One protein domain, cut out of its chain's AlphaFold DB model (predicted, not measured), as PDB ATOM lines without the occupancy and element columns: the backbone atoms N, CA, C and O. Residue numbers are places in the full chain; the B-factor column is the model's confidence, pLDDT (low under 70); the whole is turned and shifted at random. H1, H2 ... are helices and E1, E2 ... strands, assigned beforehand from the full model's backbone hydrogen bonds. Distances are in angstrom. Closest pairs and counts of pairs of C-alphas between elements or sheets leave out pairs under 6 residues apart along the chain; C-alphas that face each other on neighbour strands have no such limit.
ATOM      1  N   ALA A   5      32.545  40.732 112.977       70.88
ATOM      2  CA  ALA A   5      32.646  41.362 114.298       70.88
ATOM      3  C   ALA A   5      33.665  40.660 115.213       70.88
ATOM      4  O   ALA A   5      34.413  41.333 115.914       70.88
ATOM      5  N   THR A   6      33.721  39.326 115.165       76.19
ATOM      6  CA  THR A   6      34.696  38.524 115.918       76.19
ATOM      7  C   THR A   6      36.121  38.753 115.414       76.19
ATOM      8  O   THR A   6      36.988  39.083 116.210       76.19
ATOM      9  N   GLU A   7      36.346  38.688 114.098       81.38
ATOM     10  CA  GLU A   7      37.665  38.941 113.492       81.38
ATOM     11  C   GLU A   7      38.191  40.346 113.835       81.38
ATOM     12  O   GLU A   7      39.354  40.523 114.187       81.38
ATOM     13  N   LEU A   8      37.322  41.362 113.778       81.75
ATOM     14  CA  LEU A   8      37.669  42.735 114.149       81.75
ATOM     15  C   LEU A   8      38.063  42.848 115.628       81.75
ATOM     16  O   LEU A   8      38.984  43.594 115.957       81.75
ATOM     17  N   GLN A   9      37.399  42.102 116.515       78.50
ATOM     18  CA  GLN A   9      37.751  42.065 117.932       78.50
ATOM     19  C   GLN A   9      39.120  41.411 118.160       78.50
ATOM     20  O   GLN A   9      39.926  41.952 118.915       78.50
ATOM     21  N   GLU A  10      39.408  40.290 117.496       82.00
ATOM     22  CA  GLU A  10      40.697  39.589 117.615       82.00
ATOM     23  C   GLU A  10      41.875  40.442 117.123       82.00
ATOM     24  O   GLU A  10      42.964  40.383 117.690       82.00
ATOM     25  N   MET A  11      41.649  41.296 116.120       84.75
ATOM     26  CA  MET A  11      42.647  42.257 115.636       84.75
ATOM     27  C   MET A  11      42.813  43.492 116.540       84.75
ATOM     28  O   MET A  11      43.646  44.349 116.249       84.75
ATOM     29  N   GLY A  12      42.015  43.627 117.606       80.31
ATOM     30  CA  GLY A  12      42.006  44.827 118.446       80.31
ATOM     31  C   GLY A  12      41.519  46.073 117.699       80.31
ATOM     32  O   GLY A  12      41.970  47.182 117.985       80.31
ATOM     33  N   ALA A  13      40.634  45.900 116.713       83.25
ATOM     34  CA  ALA A  13      40.173  46.998 115.879       83.25
ATOM     35  C   ALA A  13      39.342  48.014 116.682       83.25
ATOM     36  O   ALA A  13      38.548  47.663 117.558       83.25
ATOM     37  N   ALA A  14      39.486  49.289 116.319       82.38
ATOM     38  CA  ALA A  14      38.623  50.372 116.770       82.38
ATOM     39  C   ALA A  14      37.740  50.853 115.610       82.38
ATOM     40  O   ALA A  14      38.170  50.895 114.458       82.38
ATOM     41  N   GLY A  15      36.500  51.223 115.920       85.19
ATOM     42  CA  GLY A  15      35.571  51.849 114.987       85.19
ATOM     43  C   GLY A  15      35.557  53.370 115.136       85.19
ATOM     44  O   GLY A  15      35.665  53.905 116.241       85.19
ATOM     45  N   LEU A  16      35.363  54.067 114.021       86.44
ATOM     46  CA  LEU A  16      35.125  55.507 113.983       86.44
ATOM     47  C   LEU A  16      33.699  55.752 113.485       86.44
ATOM     48  O   LEU A  16      33.334  55.290 112.406       86.44
ATOM     49  N   ALA A  17      32.890  56.450 114.280       86.25
ATOM     50  CA  ALA A  17      31.556  56.880 113.877       86.25
ATOM     51  C   ALA A  17      31.625  58.331 113.392       86.25
ATOM     52  O   ALA A  17      31.947  59.233 114.169       86.25
ATOM     53  N   VAL A  18      31.336  58.531 112.107       84.50
ATOM     54  CA  VAL A  18      31.364  59.841 111.446       84.50
ATOM     55  C   VAL A  18      29.959  60.433 111.437       84.50
ATOM     56  O   VAL A  18      29.002  59.711 111.177       84.50
ATOM     57  N   GLU A  19      29.853  61.732 111.724       72.19
ATOM     58  CA  GLU A  19      28.602  62.504 111.622       72.19
ATOM     59  C   GLU A  19      27.433  61.915 112.440       72.19
ATOM     60  O   GLU A  19      26.315  61.722 111.970       72.19
ATOM     61  N   VAL A  20      27.689  61.620 113.717       74.00
ATOM     62  CA  VAL A  20      26.622  61.256 114.658       74.00
ATOM     63  C   VAL A  20      25.881  62.512 115.116       74.00
ATOM     64  O   VAL A  20      26.451  63.355 115.803       74.00
ATOM     65  N   ALA A  21      24.609  62.635 114.727       75.12
ATOM     66  CA  ALA A  21      23.778  63.807 115.022       75.12
ATOM     67  C   ALA A  21      23.587  64.056 116.530       75.12
ATOM     68  O   ALA A  21      23.478  65.200 116.965       75.12
ATOM     69  N   ASP A  22      23.570  62.986 117.327       82.81
ATOM     70  CA  ASP A  22      23.394  63.040 118.773       82.81
ATOM     71  C   ASP A  22      23.963  61.786 119.467       82.81
ATOM     72  O   ASP A  22      24.397  60.806 118.844       82.81
ATOM     73  N   THR A  23      23.969  61.818 120.799       83.62
ATOM     74  CA  THR A  23      24.467  60.725 121.640       83.62
ATOM     75  C   THR A  23      23.652  59.438 121.516       83.62
ATOM     76  O   THR A  23      24.203  58.356 121.723       83.62
ATOM     77  N   GLU A  24      22.363  59.521 121.175       87.12
ATOM     78  CA  GLU A  24      21.491  58.352 121.017       87.12
ATOM     79  C   GLU A  24      21.820  57.599 119.722       87.12
ATOM     80  O   GLU A  24      21.939  56.370 119.719       87.12
ATOM     81  N   ALA A  25      22.069  58.327 118.632       85.88
ATOM     82  CA  ALA A  25      22.552  57.769 117.374       85.88
ATOM     83  C   ALA A  25      23.890  57.038 117.560       85.88
ATOM     84  O   ALA A  25      24.035  55.892 117.120       85.88
ATOM     85  N   LEU A  26      24.835  57.645 118.287       85.94
ATOM     86  CA  LEU A  26      26.100  56.991 118.634       85.94
ATOM     87  C   LEU A  26      25.884  55.737 119.498       85.94
ATOM     88  O   LEU A  26      26.540  54.716 119.278       85.94
ATOM     89  N   ALA A  27      24.956  55.781 120.460       86.25
ATOM     90  CA  ALA A  27      24.629  54.634 121.304       86.25
ATOM     91  C   ALA A  27      24.056  53.461 120.489       86.25
ATOM     92  O   ALA A  27      24.456  52.318 120.712       86.25
ATOM     93  N   ARG A  28      23.193  53.729 119.497       87.31
ATOM     94  CA  ARG A  28      22.664  52.697 118.584       87.31
ATOM     95  C   ARG A  28      23.769  52.035 117.757       87.31
ATOM     96  O   ARG A  28      23.767  50.812 117.613       87.31
ATOM     97  N   ILE A  29      24.741  52.811 117.269       85.44
ATOM     98  CA  ILE A  29      25.911  52.280 116.546       85.44
ATOM     99  C   ILE A  29      26.758  51.394 117.472       85.44
ATOM    100  O   ILE A  29      27.101  50.269 117.107       85.44
ATOM    101  N   ARG A  30      27.037  51.853 118.698       87.69
ATOM    102  CA  ARG A  30      27.770  51.070 119.710       87.69
ATOM    103  C   ARG A  30      27.054  49.769 120.071       87.69
ATOM    104  O   ARG A  30      27.694  48.729 120.164       87.69
ATOM    105  N   ALA A  31      25.730  49.798 120.203       86.88
ATOM    106  CA  ALA A  31      24.932  48.605 120.484       86.88
ATOM    107  C   ALA A  31      24.969  47.571 119.342       86.88
ATOM    108  O   ALA A  31      24.805  46.375 119.585       86.88
ATOM    109  N   ALA A  32      25.208  48.000 118.098       83.81
ATOM    110  CA  ALA A  32      25.353  47.091 116.963       83.81
ATOM    111  C   ALA A  32      26.679  46.304 116.993       83.81
ATOM    112  O   ALA A  32      26.733  45.193 116.458       83.81
ATOM    113  N   ALA A  33      27.713  46.849 117.645       82.25
ATOM    114  CA  ALA A  33      29.038  46.250 117.790       82.25
ATOM    115  C   ALA A  33      29.581  46.443 119.225       82.25
ATOM    116  O   ALA A  33      30.563  47.159 119.422       82.25
ATOM    117  N   PRO A  34      28.977  45.786 120.236       80.12
ATOM    118  CA  PRO A  34      29.280  46.023 121.656       80.12
ATOM    119  C   PRO A  34      30.721  45.663 122.051       80.12
ATOM    120  O   PRO A  34      31.224  46.101 123.080       80.12
ATOM    121  N   ASN A  35      31.378  44.865 121.215       84.50
ATOM    122  CA  ASN A  35      32.698  44.291 121.429       84.50
ATOM    123  C   ASN A  35      33.829  45.084 120.757       84.50
ATOM    124  O   ASN A  35      34.994  44.705 120.874       84.50
ATOM    125  N   ILE A  36      33.487  46.159 120.041       84.75
ATOM    126  CA  ILE A  36      34.423  47.027 119.327       84.75
ATOM    127  C   ILE A  36      34.329  48.418 119.951       84.75
ATOM    128  O   ILE A  36      33.239  48.958 120.141       84.75
ATOM    129  N   THR A  37      35.473  49.026 120.262       86.81
ATOM    130  CA  THR A  37      35.484  50.409 120.756       86.81
ATOM    131  C   THR A  37      35.134  51.346 119.608       86.81
ATOM    132  O   THR A  37      35.865  51.389 118.624       86.81
ATOM    133  N   ILE A  38      34.036  52.102 119.725       85.69
ATOM    134  CA  ILE A  38      33.606  53.069 118.704       85.69
ATOM    135  C   ILE A  38      33.715  54.496 119.237       85.69
ATOM    136  O   ILE A  38      33.023  54.866 120.196       85.69
ATOM    137  N   LEU A  39      34.555  55.304 118.592       85.88
ATOM    138  CA  LEU A  39      34.784  56.707 118.935       85.88
ATOM    139  C   LEU A  39      34.065  57.632 117.941       85.88
ATOM    140  O   LEU A  39      34.126  57.384 116.735       85.88
ATOM    141  N   PRO A  40      33.380  58.687 118.416       85.31
ATOM    142  CA  PRO A  40      32.839  59.705 117.530       85.31
ATOM    143  C   PRO A  40      33.971  60.578 116.986       85.31
ATOM    144  O   PRO A  40      34.876  60.957 117.730       85.31
ATOM    145  N   VAL A  41      33.899  60.921 115.703       84.38
ATOM    146  CA  VAL A  41      34.855  61.824 115.050       84.38
ATOM    147  C   VAL A  41      34.164  62.714 114.024       84.38
ATOM    148  O   VAL A  41      33.134  62.353 113.448       84.38
ATOM    149  N   ASN A  42      34.740  63.890 113.790       81.88
ATOM    150  CA  ASN A  42      34.301  64.779 112.724       81.88
ATOM    151  C   ASN A  42      34.790  64.253 111.359       81.88
ATOM    152  O   ASN A  42      35.930  63.805 111.233       81.88
ATOM    153  N   GLY A  43      33.939  64.311 110.330       77.75
ATOM    154  CA  GLY A  43      34.290  63.850 108.980       77.75
ATOM    155  C   GLY A  43      35.450  64.627 108.354       77.75
ATOM    156  O   GLY A  43      36.300  64.032 107.695       77.75
ATOM    157  N   ASN A  44      35.556  65.927 108.638       78.25
ATOM    158  CA  ASN A  44      36.642  66.769 108.141       78.25
ATOM    159  C   ASN A  44      37.985  66.392 108.783       78.25
ATOM    160  O   ASN A  44      39.012  66.412 108.108       78.25
ATOM    161  N   ASP A  45      37.983  65.986 110.055       82.50
ATOM    162  CA  ASP A  45      39.198  65.531 110.746       82.50
ATOM    163  C   ASP A  45      39.740  64.223 110.159       82.50
ATOM    164  O   ASP A  45      40.954  63.987 110.178       82.50
ATOM    165  N   ILE A  46      38.849  63.364 109.652       83.06
ATOM    166  CA  ILE A  46      39.230  62.172 108.890       83.06
ATOM    167  C   ILE A  46      39.743  62.579 107.513       83.06
ATOM    168  O   ILE A  46      40.806  62.106 107.119       83.06
ATOM    169  N   ALA A  47      39.034  63.461 106.801       80.62
ATOM    170  CA  ALA A  47      39.446  63.919 105.476       80.62
ATOM    171  C   ALA A  47      40.871  64.494 105.495       80.62
ATOM    172  O   ALA A  47      41.706  64.099 104.683       80.62
ATOM    173  N   ALA A  48      41.185  65.319 106.497       81.31
ATOM    174  CA  ALA A  48      42.526  65.854 106.705       81.31
ATOM    175  C   ALA A  48      43.573  64.755 106.972       81.31
ATOM    176  O   ALA A  48      44.664  64.789 106.405       81.31
ATOM    177  N   ARG A  49      43.252  63.755 107.808       82.69
ATOM    178  CA  ARG A  49      44.166  62.637 108.126       82.69
ATOM    179  C   ARG A  49      44.406  61.696 106.953       82.69
ATOM    180  O   ARG A  49      45.500  61.155 106.835       82.69
ATOM    181  N   LEU A  50      43.398  61.497 106.114       82.50
ATOM    182  CA  LEU A  50      43.489  60.693 104.898       82.50
ATOM    183  C   LEU A  50      44.052  61.488 103.711       82.50
ATOM    184  O   LEU A  50      44.120  60.946 102.614       82.50
ATOM    185  N   GLN A  51      44.448  62.751 103.926       82.44
ATOM    186  CA  GLN A  51      44.943  63.664 102.892       82.44
ATOM    187  C   GLN A  51      43.993  63.759 101.689       82.44
ATOM    188  O   GLN A  51      44.411  63.826 100.536       82.44
ATOM    189  N   ILE A  52      42.690  63.749 101.966       81.50
ATOM    190  CA  ILE A  52      41.658  63.906 100.951       81.50
ATOM    191  C   ILE A  52      41.636  65.376 100.523       81.50
ATOM    192  O   ILE A  52      41.203  66.243 101.279       81.50
ATOM    193  N   GLU A  53      42.122  65.648  99.312       75.50
ATOM    194  CA  GLU A  53      42.160  66.999  98.738       75.50
ATOM    195  C   GLU A  53      40.795  67.478  98.220       75.50
ATOM    196  O   GLU A  53      40.472  68.658  98.347       75.50
ATOM    197  N   HIS A  54      39.973  66.572  97.678       76.12
ATOM    198  CA  HIS A  54      38.672  66.897  97.092       76.12
ATOM    199  C   HIS A  54      37.548  66.169  97.826       76.12
ATOM    200  O   HIS A  54      37.650  64.979  98.106       76.12
ATOM    201  N   TYR A  55      36.475  66.892  98.144       69.69
ATOM    202  CA  TYR A  55      35.297  66.362  98.826       69.69
ATOM    203  C   TYR A  55      34.052  66.587  97.953       69.69
ATOM    204  O   TYR A  55      33.936  67.677  97.379       69.69
ATOM    205  N   PRO A  56      33.093  65.640  97.877       78.69
ATOM    206  CA  PRO A  56      32.994  64.359  98.602       78.69
ATOM    207  C   PRO A  56      33.831  63.218  97.998       78.69
ATOM    208  O   PRO A  56      34.135  63.244  96.815       78.69
ATOM    209  N   VAL A  57      34.145  62.194  98.806       76.88
ATOM    210  CA  VAL A  57      34.824  60.958  98.362       76.88
ATOM    211  C   VAL A  57      33.975  59.717  98.619       76.88
ATOM    212  O   VAL A  57      33.235  59.656  99.606       76.88
ATOM    213  N   LEU A  58      34.119  58.703  97.768       81.62
ATOM    214  CA  LEU A  58      33.525  57.384  97.947       81.62
ATOM    215  C   LEU A  58      34.536  56.430  98.600       81.62
ATOM    216  O   LEU A  58      35.633  56.216  98.092       81.62
ATOM    217  N   ILE A  59      34.144  55.828  99.724       79.56
ATOM    218  CA  ILE A  59      34.945  54.821 100.432       79.56
ATOM    219  C   ILE A  59      34.327  53.447 100.185       79.56
ATOM    220  O   ILE A  59      33.176  53.200 100.551       79.56
ATOM    221  N   THR A  60      35.103  52.536  99.604       79.62
ATOM    222  CA  THR A  60      34.746  51.119  99.475       79.62
ATOM    223  C   THR A  60      35.654  50.268 100.364       79.62
ATOM    224  O   THR A  60      36.608  50.756 100.964       79.62
ATOM    225  N   ALA A  61      35.383  48.964 100.458       76.19
ATOM    226  CA  ALA A  61      36.251  48.058 101.212       76.19
ATOM    227  C   ALA A  61      37.691  47.980 100.655       76.19
ATOM    228  O   ALA A  61      38.584  47.529 101.367       76.19
ATOM    229  N   SER A  62      37.911  48.387  99.400       79.94
ATOM    230  CA  SER A  62      39.193  48.256  98.693       79.94
ATOM    231  C   SER A  62      39.740  49.561  98.116       79.94
ATOM    232  O   SER A  62      40.882  49.573  97.665       79.94
ATOM    233  N   SER A  63      38.951  50.636  98.082       79.25
ATOM    234  CA  SER A  63      39.336  51.892  97.431       79.25
ATOM    235  C   SER A  63      38.816  53.131  98.161       79.25
ATOM    236  O   SER A  63      37.822  53.094  98.888       79.25
ATOM    237  N   LEU A  64      39.528  54.230  97.928       78.88
ATOM    238  CA  LEU A  64      39.129  55.609  98.188       78.88
ATOM    239  C   LEU A  64      39.092  56.308  96.825       78.88
ATOM    240  O   LEU A  64      40.126  56.385  96.160       78.88
ATOM    241  N   GLU A  65      37.920  56.767  96.398       77.31
ATOM    242  CA  GLU A  65      37.696  57.428  95.103       77.31
ATOM    243  C   GLU A  65      37.240  58.875  95.332       77.31
ATOM    244  O   GLU A  65      36.384  59.115  96.186       77.31
ATOM    245  N   GLN A  66      37.830  59.828  94.605       69.50
ATOM    246  CA  GLN A  66      37.521  61.266  94.669       69.50
ATOM    247  C   GLN A  66      36.810  61.728  93.400       69.50
ATOM    248  O   GLN A  66      37.144  61.184  92.322       69.50
TER     249      GLN A  66
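Overview. This is residues 5 to 66 of the 66 residues of the protein "Conjugative transfer protein" of Pseudomonas sp. DR 5-09 (UniProt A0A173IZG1). Two short parallel strands, E1 and E2, run side by side, with H2 packed along them, while H1 and H3 lie off their opposite ends. After H3, residues 50 to 66 hold no named element and fold back on themselves as a loop. The printed part has 62 residues, in order H1 E1 H2 E2 H3, mixed in class, and is loose: radius of gyration of the C-alphas 13.2 A, spans 34 by 28 by 16 A.

Arrangement. H1, residues 5 to 10, is apart from H2, residues 23 to 32. E1, residues 14 to 18, is parallel to E2, residues 37 to 41, at 31 degrees; N 15 and O 37 are 2.8 A apart, within hydrogen-bond range. E1, H2 and E2 make a strand-helix-strand unit, two parallel neighbour strands with a helix between, its crossover right-handed. The closest C-alphas of H2 and E2, Arg 30 and Ile 38, are 6.3 A apart. H3, residues 43 to 49, is apart from H1 and H2. In H1, H2 and H3 every O i to N i+4 pair is within hydrogen-bond range.

Along the chain. H1 begins at C-alpha 5 (32.646, 41.362, 114.298). H2 measures 14.4 A, E1 13.1 A and E2 12.8 A. H3 ends at C-alpha 49 (44.166, 62.637, 108.126).

Size, cuts and confidence. The farthest C-alphas, Thr 6 and His 54, are 34.3 A apart. The printed part has no cut; residues 55 and 66 are under 70 in pLDDT.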